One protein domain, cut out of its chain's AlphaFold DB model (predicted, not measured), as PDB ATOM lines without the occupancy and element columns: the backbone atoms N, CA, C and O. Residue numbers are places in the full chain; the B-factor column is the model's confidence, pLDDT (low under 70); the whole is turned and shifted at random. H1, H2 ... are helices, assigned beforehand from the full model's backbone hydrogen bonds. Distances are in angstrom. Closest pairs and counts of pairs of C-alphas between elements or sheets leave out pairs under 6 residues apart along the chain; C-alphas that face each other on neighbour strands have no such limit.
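What this domain is: This is residues 206 to 274 of the 276 residues of an uncharacterized protein of Planctomycetia bacterium (UniProt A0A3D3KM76). Two helices, H1 and H4, cross as an X near their middles, and a small helical hairpin, H2 and H3, sits toward one end of the elongated whole. H3 and H4 follow each other along the length of the whole with a sharp turn between them, and the last part of H4 makes the other end. The printed part has 69 residues with four named helices, in the order H1, H2, H3, H4, and no named strand; its class is all helix. It is only just compact, close to loose, with a radius of gyration of the C-alphas of 12.8 A, and the C-alphas span 42 by 24 by 21 A.

How they stand to each other: H1, residues 206 to 221, touches H4, residues 253 to 272, at a steep tilt of 57 degrees, opposite ways. Their closest C-alphas are those of Gly 211 and Ile 263, 4.2 A apart, and H4 touches H1 with residues 258 to 267 alone. H2, residues 229 to 238, touches H1 about perpendicular, at 82 degrees, and H1 does so with residues 215 to 220 alone; the closest C-alphas, of Val 216 and Ser 230, are 5.7 A apart. H2 forms a helical hairpin with H3, residues 243 to 251: the two touch at a shallow tilt of 15 degrees, opposite ways, with the closest C-alphas, of Ile 232 and Ile 246, 5.8 A apart. H3 and H4 are close but not clearly touching, the C-alphas of Ser 249 and Ser 255 being the closest at 7.2 A, and they run the same way at a steep tilt of 56 degrees. H2 and H4 are close but not clearly touching, with the C-alphas of His 229 and Ser 255 the closest at 6.9 A. H1 and H3 are apart. Of the 3 pairs of helices that touch, 1 is at a shallow tilt, and the helix packing is only just mostly crossed. In H1, H3 and H4 every O i to N i+4 pair is within hydrogen-bond range; in H2 5 of 6 are.

Where its parts are: H1 begins at C-alpha 206, (44.230, 32.332, -8.284), and measures 22.3 A from first to last C-alpha. H2 has 10 residues, from His 229 to Thr 238. H3 has 9 residues and begins at C-alpha 243, (41.168, 55.778, -18.104). H4, 20 residues and 27.4 A long, ends at C-alpha 272, (31.926, 22.497, -2.892).

The domain as a whole: The two C-alphas farthest apart are those of Asn 242 and Phe 274, at 42.3 A. The printed part has no cut. The links from H2 to H3 and from H3 to H4 are tight, and the link from H1 to H2 is short. The mean pLDDT of the printed part is 86.7, and residues 273 to 274 are under 70.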
ATOM      1  N   PRO A 206      44.735  33.414  -7.436       86.56
ATOM      2  CA  PRO A 206      44.230  32.332  -8.284       86.56
ATOM      3  C   PRO A 206      42.701  32.245  -8.341       86.56
ATOM      4  O   PRO A 206      42.155  31.831  -9.358       86.56
ATOM      5  N   LEU A 207      42.010  32.611  -7.257       88.69
ATOM      6  CA  LEU A 207      40.548  32.609  -7.215       88.69
ATOM      7  C   LEU A 207      39.973  33.759  -8.055       88.69
ATOM      8  O   LEU A 207      39.113  33.525  -8.901       88.69
ATOM      9  N   LEU A 208      40.461  34.984  -7.832       90.19
ATOM     10  CA  LEU A 208      39.961  36.174  -8.524       90.19
ATOM     11  C   LEU A 208      40.300  36.127 -10.012       90.19
ATOM     12  O   LEU A 208      39.426  36.365 -10.838       90.19
ATOM     13  N   SER A 209      41.531  35.743 -10.350       89.12
ATOM     14  CA  SER A 209      41.999  35.586 -11.725       89.12
ATOM     15  C   SER A 209      41.138  34.583 -12.497       89.12
ATOM     16  O   SER A 209      40.581  34.920 -13.541       89.12
ATOM     17  N   LYS A 210      40.922  33.371 -11.959       88.56
ATOM     18  CA  LYS A 210      40.069  32.361 -12.613       88.56
ATOM     19  C   LYS A 210      38.619  32.820 -12.749       88.56
ATOM     20  O   LYS A 210      38.043  32.656 -13.824       88.56
ATOM     21  N   GLY A 211      38.049  33.415 -11.700       89.75
ATOM     22  CA  GLY A 211      36.694  33.970 -11.737       89.75
ATOM     23  C   GLY A 211      36.549  35.059 -12.800       89.75
ATOM     24  O   GLY A 211      35.620  35.019 -13.602       89.75
ATOM     25  N   TYR A 212      37.513  35.977 -12.871       90.25
ATOM     26  CA  TYR A 212      37.512  37.064 -13.843       90.25
ATOM     27  C   TYR A 212      37.675  36.563 -15.281       90.25
ATOM     28  O   TYR A 212      36.869  36.901 -16.148       90.25
ATOM     29  N   PHE A 213      38.645  35.680 -15.542       87.88
ATOM     30  CA  PHE A 213      38.824  35.087 -16.870       87.88
ATOM     31  C   PHE A 213      37.637  34.219 -17.294       87.88
ATOM     32  O   PHE A 213      37.335  34.140 -18.484       87.88
ATOM     33  N   ARG A 214      36.935  33.580 -16.353       87.31
ATOM     34  CA  ARG A 214      35.680  32.876 -16.642       87.31
ATOM     35  C   ARG A 214      34.604  33.845 -17.123       87.31
ATOM     36  O   ARG A 214      33.948  33.539 -18.115       87.31
ATOM     37  N   THR A 215      34.461  34.997 -16.469       89.38
ATOM     38  CA  THR A 215      33.537  36.051 -16.902       89.38
ATOM     39  C   THR A 215      33.889  36.562 -18.300       89.38
ATOM     40  O   THR A 215      33.027  36.568 -19.172       89.38
ATOM     41  N   VAL A 216      35.160  36.885 -18.557       89.88
ATOM     42  CA  VAL A 216      35.624  37.348 -19.879       89.88
ATOM     43  C   VAL A 216      35.373  36.298 -20.969       89.88
ATOM     44  O   VAL A 216      34.882  36.619 -22.045       89.88
ATOM     45  N   ARG A 217      35.651  35.015 -20.699       87.94
ATOM     46  CA  ARG A 217      35.388  33.928 -21.661       87.94
ATOM     47  C   ARG A 217      33.903  33.711 -21.918       87.94
ATOM     48  O   ARG A 217      33.539  33.285 -23.010       87.94
ATOM     49  N   HIS A 218      33.063  33.913 -20.908       86.25
ATOM     50  CA  HIS A 218      31.620  33.813 -21.068       86.25
ATOM     51  C   HIS A 218      31.103  34.938 -21.966       86.25
ATOM     52  O   HIS A 218      30.442  34.645 -22.956       86.25
ATOM     53  N   GLU A 219      31.519  36.176 -21.694       88.19
ATOM     54  CA  GLU A 219      31.217  37.355 -22.512       88.19
ATOM     55  C   GLU A 219      31.627  37.166 -23.977       88.19
ATOM     56  O   GLU A 219      30.820  37.362 -24.879       88.19
ATOM     57  N   GLN A 220      32.851  36.696 -24.231       85.62
ATOM     58  CA  GLN A 220      33.334  36.463 -25.598       85.62
ATOM     59  C   GLN A 220      32.544  35.375 -26.347       85.62
ATOM     60  O   GLN A 220      32.492  35.394 -27.574       85.62
ATOM     61  N   LYS A 221      31.933  34.421 -25.631       86.75
ATOM     62  CA  LYS A 221      31.082  33.373 -26.223       86.75
ATOM     63  C   LYS A 221      29.631  33.809 -26.405       86.75
ATOM     64  O   LYS A 221      28.956  33.267 -27.276       86.75
ATOM     65  N   ALA A 222      29.159  34.750 -25.594       83.56
ATOM     66  CA  ALA A 222      27.808  35.290 -25.643       83.56
ATOM     67  C   ALA A 222      27.841  36.831 -25.663       83.56
ATOM     68  O   ALA A 222      27.447  37.471 -24.686       83.56
ATOM     69  N   PRO A 223      28.269  37.458 -26.780       76.88
ATOM     70  CA  PRO A 223      28.377  38.918 -26.865       76.88
ATOM     71  C   PRO A 223      27.053  39.654 -26.593       76.88
ATOM     72  O   PRO A 223      27.052  40.814 -26.189       76.88
ATOM     73  N   SER A 224      25.915  38.972 -26.775       74.94
ATOM     74  CA  SER A 224      24.569  39.476 -26.477       74.94
ATOM     75  C   SER A 224      24.345  39.853 -25.010       74.94
ATOM     76  O   SER A 224      23.445  40.642 -24.727       74.94
ATOM     77  N   ASP A 225      25.142  39.316 -24.082       73.75
ATOM     78  CA  ASP A 225      24.997  39.580 -22.645       73.75
ATOM     79  C   ASP A 225      25.455  41.002 -22.266       73.75
ATOM     80  O   ASP A 225      25.084  41.524 -21.209       73.75
ATOM     81  N   GLY A 226      26.217  41.662 -23.150       71.62
ATOM     82  CA  GLY A 226      26.537  43.086 -23.066       71.62
ATOM     83  C   GLY A 226      27.360  43.484 -21.838       71.62
ATOM     84  O   GLY A 226      27.186  44.589 -21.315       71.62
ATOM     85  N   THR A 227      28.214  42.591 -21.328       78.50
ATOM     86  CA  THR A 227      29.193  42.945 -20.290       78.50
ATOM     87  C   THR A 227      30.455  43.515 -20.939       78.50
ATOM     88  O   THR A 227      30.811  43.066 -22.021       78.50
ATOM     89  N   PRO A 228      31.130  44.506 -20.328       86.62
ATOM     90  CA  PRO A 228      32.233  45.215 -20.980       86.62
ATOM     91  C   PRO A 228      33.628  44.704 -20.572       86.62
ATOM     92  O   PRO A 228      34.590  45.460 -20.657       86.62
ATOM     93  N   HIS A 229      33.793  43.491 -20.032       89.31
ATOM     94  CA  HIS A 229      35.065  43.097 -19.406       89.31
ATOM     95  C   HIS A 229      36.197  42.886 -20.408       89.31
ATOM     96  O   HIS A 229      37.333  43.260 -20.110       89.31
ATOM     97  N   SER A 230      35.911  42.305 -21.574       87.94
ATOM     98  CA  SER A 230      36.906  42.149 -22.637       87.94
ATOM     99  C   SER A 230      37.320  43.505 -23.208       87.94
ATOM    100  O   SER A 230      38.510  43.739 -23.406       87.94
ATOM    101  N   GLU A 231      36.370  44.430 -23.362       87.81
ATOM    102  CA  GLU A 231      36.639  45.804 -23.787       87.81
ATOM    103  C   GLU A 231      37.432  46.592 -22.740       87.81
ATOM    104  O   GLU A 231      38.370  47.297 -23.089       87.81
ATOM    105  N   ILE A 232      37.099  46.460 -21.449       90.56
ATOM    106  CA  ILE A 232      37.850  47.094 -20.355       90.56
ATOM    107  C   ILE A 232      39.308  46.646 -20.407       90.56
ATOM    108  O   ILE A 232      40.199  47.491 -20.379       90.56
ATOM    109  N   LEU A 233      39.550  45.333 -20.510       88.56
ATOM    110  CA  LEU A 233      40.905  44.805 -20.647       88.56
ATOM    111  C   LEU A 233      41.577  45.361 -21.895       88.56
ATOM    112  O   LEU A 233      42.667  45.904 -21.793       88.56
ATOM    113  N   TRP A 234      40.921  45.280 -23.050       87.06
ATOM    114  CA  TRP A 234      41.451  45.806 -24.302       87.06
ATOM    115  C   TRP A 234      41.871  47.275 -24.174       87.06
ATOM    116  O   TRP A 234      43.030  47.615 -24.408       87.06
ATOM    117  N   ASP A 235      40.973  48.140 -23.713       90.44
ATOM    118  CA  ASP A 235      41.216  49.576 -23.629       90.44
ATOM    119  C   ASP A 235      42.250  49.964 -22.576       90.44
ATOM    120  O   ASP A 235      42.897  51.008 -22.715       90.44
ATOM    121  N   MET A 236      42.462  49.138 -21.547       90.25
ATOM    122  CA  MET A 236      43.580  49.333 -20.623       90.25
ATOM    123  C   MET A 236      44.937  49.238 -21.332       90.25
ATOM    124  O   MET A 236      45.868  49.911 -20.897       90.25
ATOM    125  N   PHE A 237      45.055  48.487 -22.434       86.06
ATOM    126  CA  PHE A 237      46.334  48.250 -23.118       86.06
ATOM    127  C   PHE A 237      46.455  48.897 -24.508       86.06
ATOM    128  O   PHE A 237      47.575  49.130 -24.955       86.06
ATOM    129  N   THR A 238      45.354  49.225 -25.195       80.81
ATOM    130  CA  THR A 238      45.393  49.641 -26.619       80.81
ATOM    131  C   THR A 238      45.149  51.125 -26.882       80.81
ATOM    132  O   THR A 238      45.340  51.587 -28.002       80.81
ATOM    133  N   GLY A 239      44.787  51.907 -25.861       79.00
ATOM    134  CA  GLY A 239      44.713  53.371 -25.982       79.00
ATOM    135  C   GLY A 239      43.415  53.939 -26.564       79.00
ATOM    136  O   GLY A 239      43.307  55.158 -26.656       79.00
ATOM    137  N   GLY A 240      42.424  53.098 -26.889       83.25
ATOM    138  CA  GLY A 240      41.167  53.522 -27.527       83.25
ATOM    139  C   GLY A 240      40.313  54.490 -26.697       83.25
ATOM    140  O   GLY A 240      39.711  55.407 -27.252       83.25
ATOM    141  N   ARG A 241      40.305  54.335 -25.369       90.19
ATOM    142  CA  ARG A 241      39.562  55.188 -24.416       90.19
ATOM    143  C   ARG A 241      40.456  55.824 -23.354       90.19
ATOM    144  O   ARG A 241      41.529  55.302 -23.051       90.19
ATOM    145  N   ASN A 242      40.014  56.916 -22.734       93.56
ATOM    146  CA  ASN A 242      40.664  57.460 -21.534       93.56
ATOM    147  C   ASN A 242      40.426  56.543 -20.320       93.56
ATOM    148  O   ASN A 242      39.441  55.805 -20.263       93.56
ATOM    149  N   TYR A 243      41.297  56.597 -19.313       96.50
ATOM    150  CA  TYR A 243      41.168  55.778 -18.104       96.50
ATOM    151  C   TYR A 243      39.900  56.066 -17.311       96.50
ATOM    152  O   TYR A 243      39.307  55.145 -16.755       96.50
ATOM    153  N   THR A 244      39.446  57.314 -17.302       95.88
ATOM    154  CA  THR A 244      38.180  57.719 -16.685       95.88
ATOM    155  C   THR A 244      36.989  56.953 -17.275       95.88
ATOM    156  O   THR A 244      36.147  56.438 -16.541       95.88
ATOM    157  N   GLU A 245      36.935  56.809 -18.599       94.69
ATOM    158  CA  GLU A 245      35.851  56.104 -19.301       94.69
ATOM    159  C   GLU A 245      35.900  54.592 -19.036       94.69
ATOM    160  O   GLU A 245      34.866  53.946 -18.821       94.69
ATOM    161  N   ILE A 246      37.113  54.033 -18.988       95.00
ATOM    162  CA  ILE A 246      37.345  52.631 -18.619       95.00
ATOM    163  C   ILE A 246      36.885  52.387 -17.180       95.00
ATOM    164  O   ILE A 246      36.197  51.404 -16.911       95.00
ATOM    165  N   PHE A 247      37.209  53.294 -16.257       95.69
ATOM    166  CA  PHE A 247      36.809  53.193 -14.859       95.69
ATOM    167  C   PHE A 247      35.290  53.171 -14.698       95.69
ATOM    168  O   PHE A 247      34.775  52.268 -14.040       95.69
ATOM    169  N   TYR A 248      34.559  54.083 -15.348       94.88
ATOM    170  CA  TYR A 248      33.094  54.073 -15.313       94.88
ATOM    171  C   TYR A 248      32.494  52.789 -15.899       94.88
ATOM    172  O   TYR A 248      31.539  52.245 -15.339       94.88
ATOM    173  N   SER A 249      33.089  52.258 -16.970       92.62
ATOM    174  CA  SER A 249      32.689  50.963 -17.533       92.62
ATOM    175  C   SER A 249      32.909  49.831 -16.523       92.62
ATOM    176  O   SER A 249      32.024  48.993 -16.320       92.62
ATOM    177  N   ALA A 250      34.047  49.852 -15.824       92.69
ATOM    178  CA  ALA A 250      34.418  48.854 -14.830       92.69
ATOM    179  C   ALA A 250      33.495  48.863 -13.609       92.69
ATOM    180  O   ALA A 250      33.063  47.789 -13.191       92.69
ATOM    181  N   ILE A 251      33.137  50.031 -13.066       93.44
ATOM    182  CA  ILE A 251      32.260  50.142 -11.883       93.44
ATOM    183  C   ILE A 251      30.762  50.073 -12.207       93.44
ATOM    184  O   ILE A 251      29.936  50.140 -11.297       93.44
ATOM    185  N   SER A 252      30.392  49.939 -13.482       92.38
ATOM    186  CA  SER A 252      28.989  49.828 -13.876       92.38
ATOM    187  C   SER A 252      28.305  48.638 -13.172       92.38
ATOM    188  O   SER A 252      28.924  47.580 -13.011       92.38
ATOM    189  N   PRO A 253      27.018  48.750 -12.782       90.56
ATOM    190  CA  PRO A 253      26.325  47.675 -12.068       90.56
ATOM    191  C   PRO A 253      26.365  46.333 -12.807       90.56
ATOM    192  O   PRO A 253      26.554  45.289 -12.190       90.56
ATOM    193  N   LYS A 254      26.245  46.361 -14.141       88.12
ATOM    194  CA  LYS A 254      26.325  45.161 -14.985       88.12
ATOM    195  C   LYS A 254      27.697  44.487 -14.899       88.12
ATOM    196  O   LYS A 254      27.755  43.279 -14.680       88.12
ATOM    197  N   SER A 255      28.776  45.266 -15.014       89.50
ATOM    198  CA  SER A 255      30.156  44.781 -14.872       89.50
ATOM    199  C   SER A 255      30.382  44.162 -13.487       89.50
ATOM    200  O   SER A 255      30.822  43.021 -13.369       89.50
ATOM    201  N   GLN A 256      29.987  44.864 -12.421       91.94
ATOM    202  CA  GLN A 256      30.185  44.381 -11.052       91.94
ATOM    203  C   GLN A 256      29.383  43.106 -10.756       91.94
ATOM    204  O   GLN A 256      29.924  42.151 -10.202       91.94
ATOM    205  N   LEU A 257      28.117  43.035 -11.180       90.19
ATOM    206  CA  LEU A 257      27.289  41.838 -11.005       90.19
ATOM    207  C   LEU A 257      27.855  40.628 -11.756       90.19
ATOM    208  O   LEU A 257      27.865  39.523 -11.213       90.19
ATOM    209  N   SER A 258      28.327  40.822 -12.988       88.69
ATOM    210  CA  SER A 258      28.922  39.748 -13.791       88.69
ATOM    211  C   SER A 258      30.237  39.241 -13.189       88.69
ATOM    212  O   SER A 258      30.459  38.031 -13.080       88.69
ATOM    213  N   LEU A 259      31.076  40.158 -12.700       90.06
ATOM    214  CA  LEU A 259      32.313  39.823 -12.003       90.06
ATOM    215  C   LEU A 259      32.050  39.039 -10.710       90.06
ATOM    216  O   LEU A 259      32.657  37.991 -10.491       90.06
ATOM    217  N   ILE A 260      31.113  39.502  -9.874       90.88
ATOM    218  CA  ILE A 260      30.737  38.819  -8.627       90.88
ATOM    219  C   ILE A 260      30.218  37.411  -8.929       90.88
ATOM    220  O   ILE A 260      30.657  36.457  -8.291       90.88
ATOM    221  N   LYS A 261      29.340  37.251  -9.929       88.62
ATOM    222  CA  LYS A 261      28.849  35.930 -10.359       88.62
ATOM    223  C   LYS A 261      29.993  35.003 -10.776       88.62
ATOM    224  O   LYS A 261      30.001  33.839 -10.377       88.62
ATOM    225  N   GLY A 262      30.966  35.511 -11.534       87.12
ATOM    226  CA  GLY A 262      32.149  34.751 -11.946       87.12
ATOM    227  C   GLY A 262      33.001  34.289 -10.764       87.12
ATOM    228  O   GLY A 262      33.350  33.109 -10.677       87.12
ATOM    229  N   ILE A 263      33.283  35.190  -9.818       90.00
ATOM    230  CA  ILE A 263      34.087  34.897  -8.622       90.00
ATOM    231  C   ILE A 263      33.363  33.922  -7.687       90.00
ATOM    232  O   ILE A 263      33.965  32.947  -7.243       90.00
ATOM    233  N   VAL A 264      32.075  34.143  -7.408       90.19
ATOM    234  CA  VAL A 264      31.264  33.250  -6.561       90.19
ATOM    235  C   VAL A 264      31.144  31.868  -7.197       90.19
ATOM    236  O   VAL A 264      31.284  30.863  -6.504       90.19
ATOM    237  N   GLY A 265      30.947  31.797  -8.516       86.75
ATOM    238  CA  GLY A 265      30.912  30.529  -9.242       86.75
ATOM    239  C   GLY A 265      32.233  29.759  -9.162       86.75
ATOM    240  O   GLY A 265      32.224  28.536  -9.033       86.75
ATOM    241  N   GLU A 266      33.372  30.454  -9.205       88.38
ATOM    242  CA  GLU A 266      34.685  29.826  -9.023       88.38
ATOM    243  C   GLU A 266      34.925  29.395  -7.569       88.38
ATOM    244  O   GLU A 266      35.438  28.303  -7.324       88.38
ATOM    245  N   PHE A 267      34.506  30.209  -6.598       88.00
ATOM    246  CA  PHE A 267      34.567  29.855  -5.181       88.00
ATOM    247  C   PHE A 267      33.749  28.590  -4.898       88.00
ATOM    248  O   PHE A 267      34.263  27.643  -4.302       88.00
ATOM    249  N   TRP A 268      32.512  28.525  -5.396       85.88
ATOM    250  CA  TRP A 268      31.655  27.354  -5.229       85.88
ATOM    251  C   TRP A 268      32.278  26.097  -5.839       85.88
ATOM    252  O   TRP A 268      32.359  25.059  -5.185       85.88
ATOM    253  N   ASN A 269      32.791  26.200  -7.067       83.81
ATOM    254  CA  ASN A 269      33.465  25.086  -7.727       83.81
ATOM    255  C   ASN A 269      34.681  24.593  -6.934       83.81
ATOM    256  O   ASN A 269      34.886  23.391  -6.794       83.81
ATOM    257  N   ARG A 270      35.475  25.513  -6.384       80.00
ATOM    258  CA  ARG A 270      36.702  25.176  -5.659       80.00
ATOM    259  C   ARG A 270      36.449  24.503  -4.309       80.00
ATOM    260  O   ARG A 270      37.227  23.628  -3.942       80.00
ATOM    261  N   TYR A 271      35.411  24.910  -3.582       78.81
ATOM    262  CA  TYR A 271      35.174  24.453  -2.205       78.81
ATOM    263  C   TYR A 271      34.049  23.424  -2.060       78.81
ATOM    264  O   TYR A 271      34.065  22.661  -1.100       78.81
ATOM    265  N   PHE A 272      33.103  23.365  -3.000       74.38
ATOM    266  CA  PHE A 272      31.926  22.497  -2.892       74.38
ATOM    267  C   PHE A 272      31.770  21.501  -4.051       74.38
ATOM    268  O   PHE A 272      31.081  20.499  -3.880       74.38
ATOM    269  N   ALA A 273      32.413  21.714  -5.208       60.31
ATOM    270  CA  ALA A 273      32.308  20.784  -6.344       60.31
ATOM    271  C   ALA A 273      33.394  19.687  -6.381       60.31
ATOM    272  O   ALA A 273      33.222  18.713  -7.105       60.31
ATOM    273  N   PHE A 274      34.458  19.785  -5.571       53.31
ATOM    274  CA  PHE A 274      35.489  18.736  -5.416       53.31
ATOM    275  C   PHE A 274      35.127  17.647  -4.380       53.31
ATOM    276  O   PHE A 274      35.995  16.923  -3.904       53.31
TER     277      PHE A 274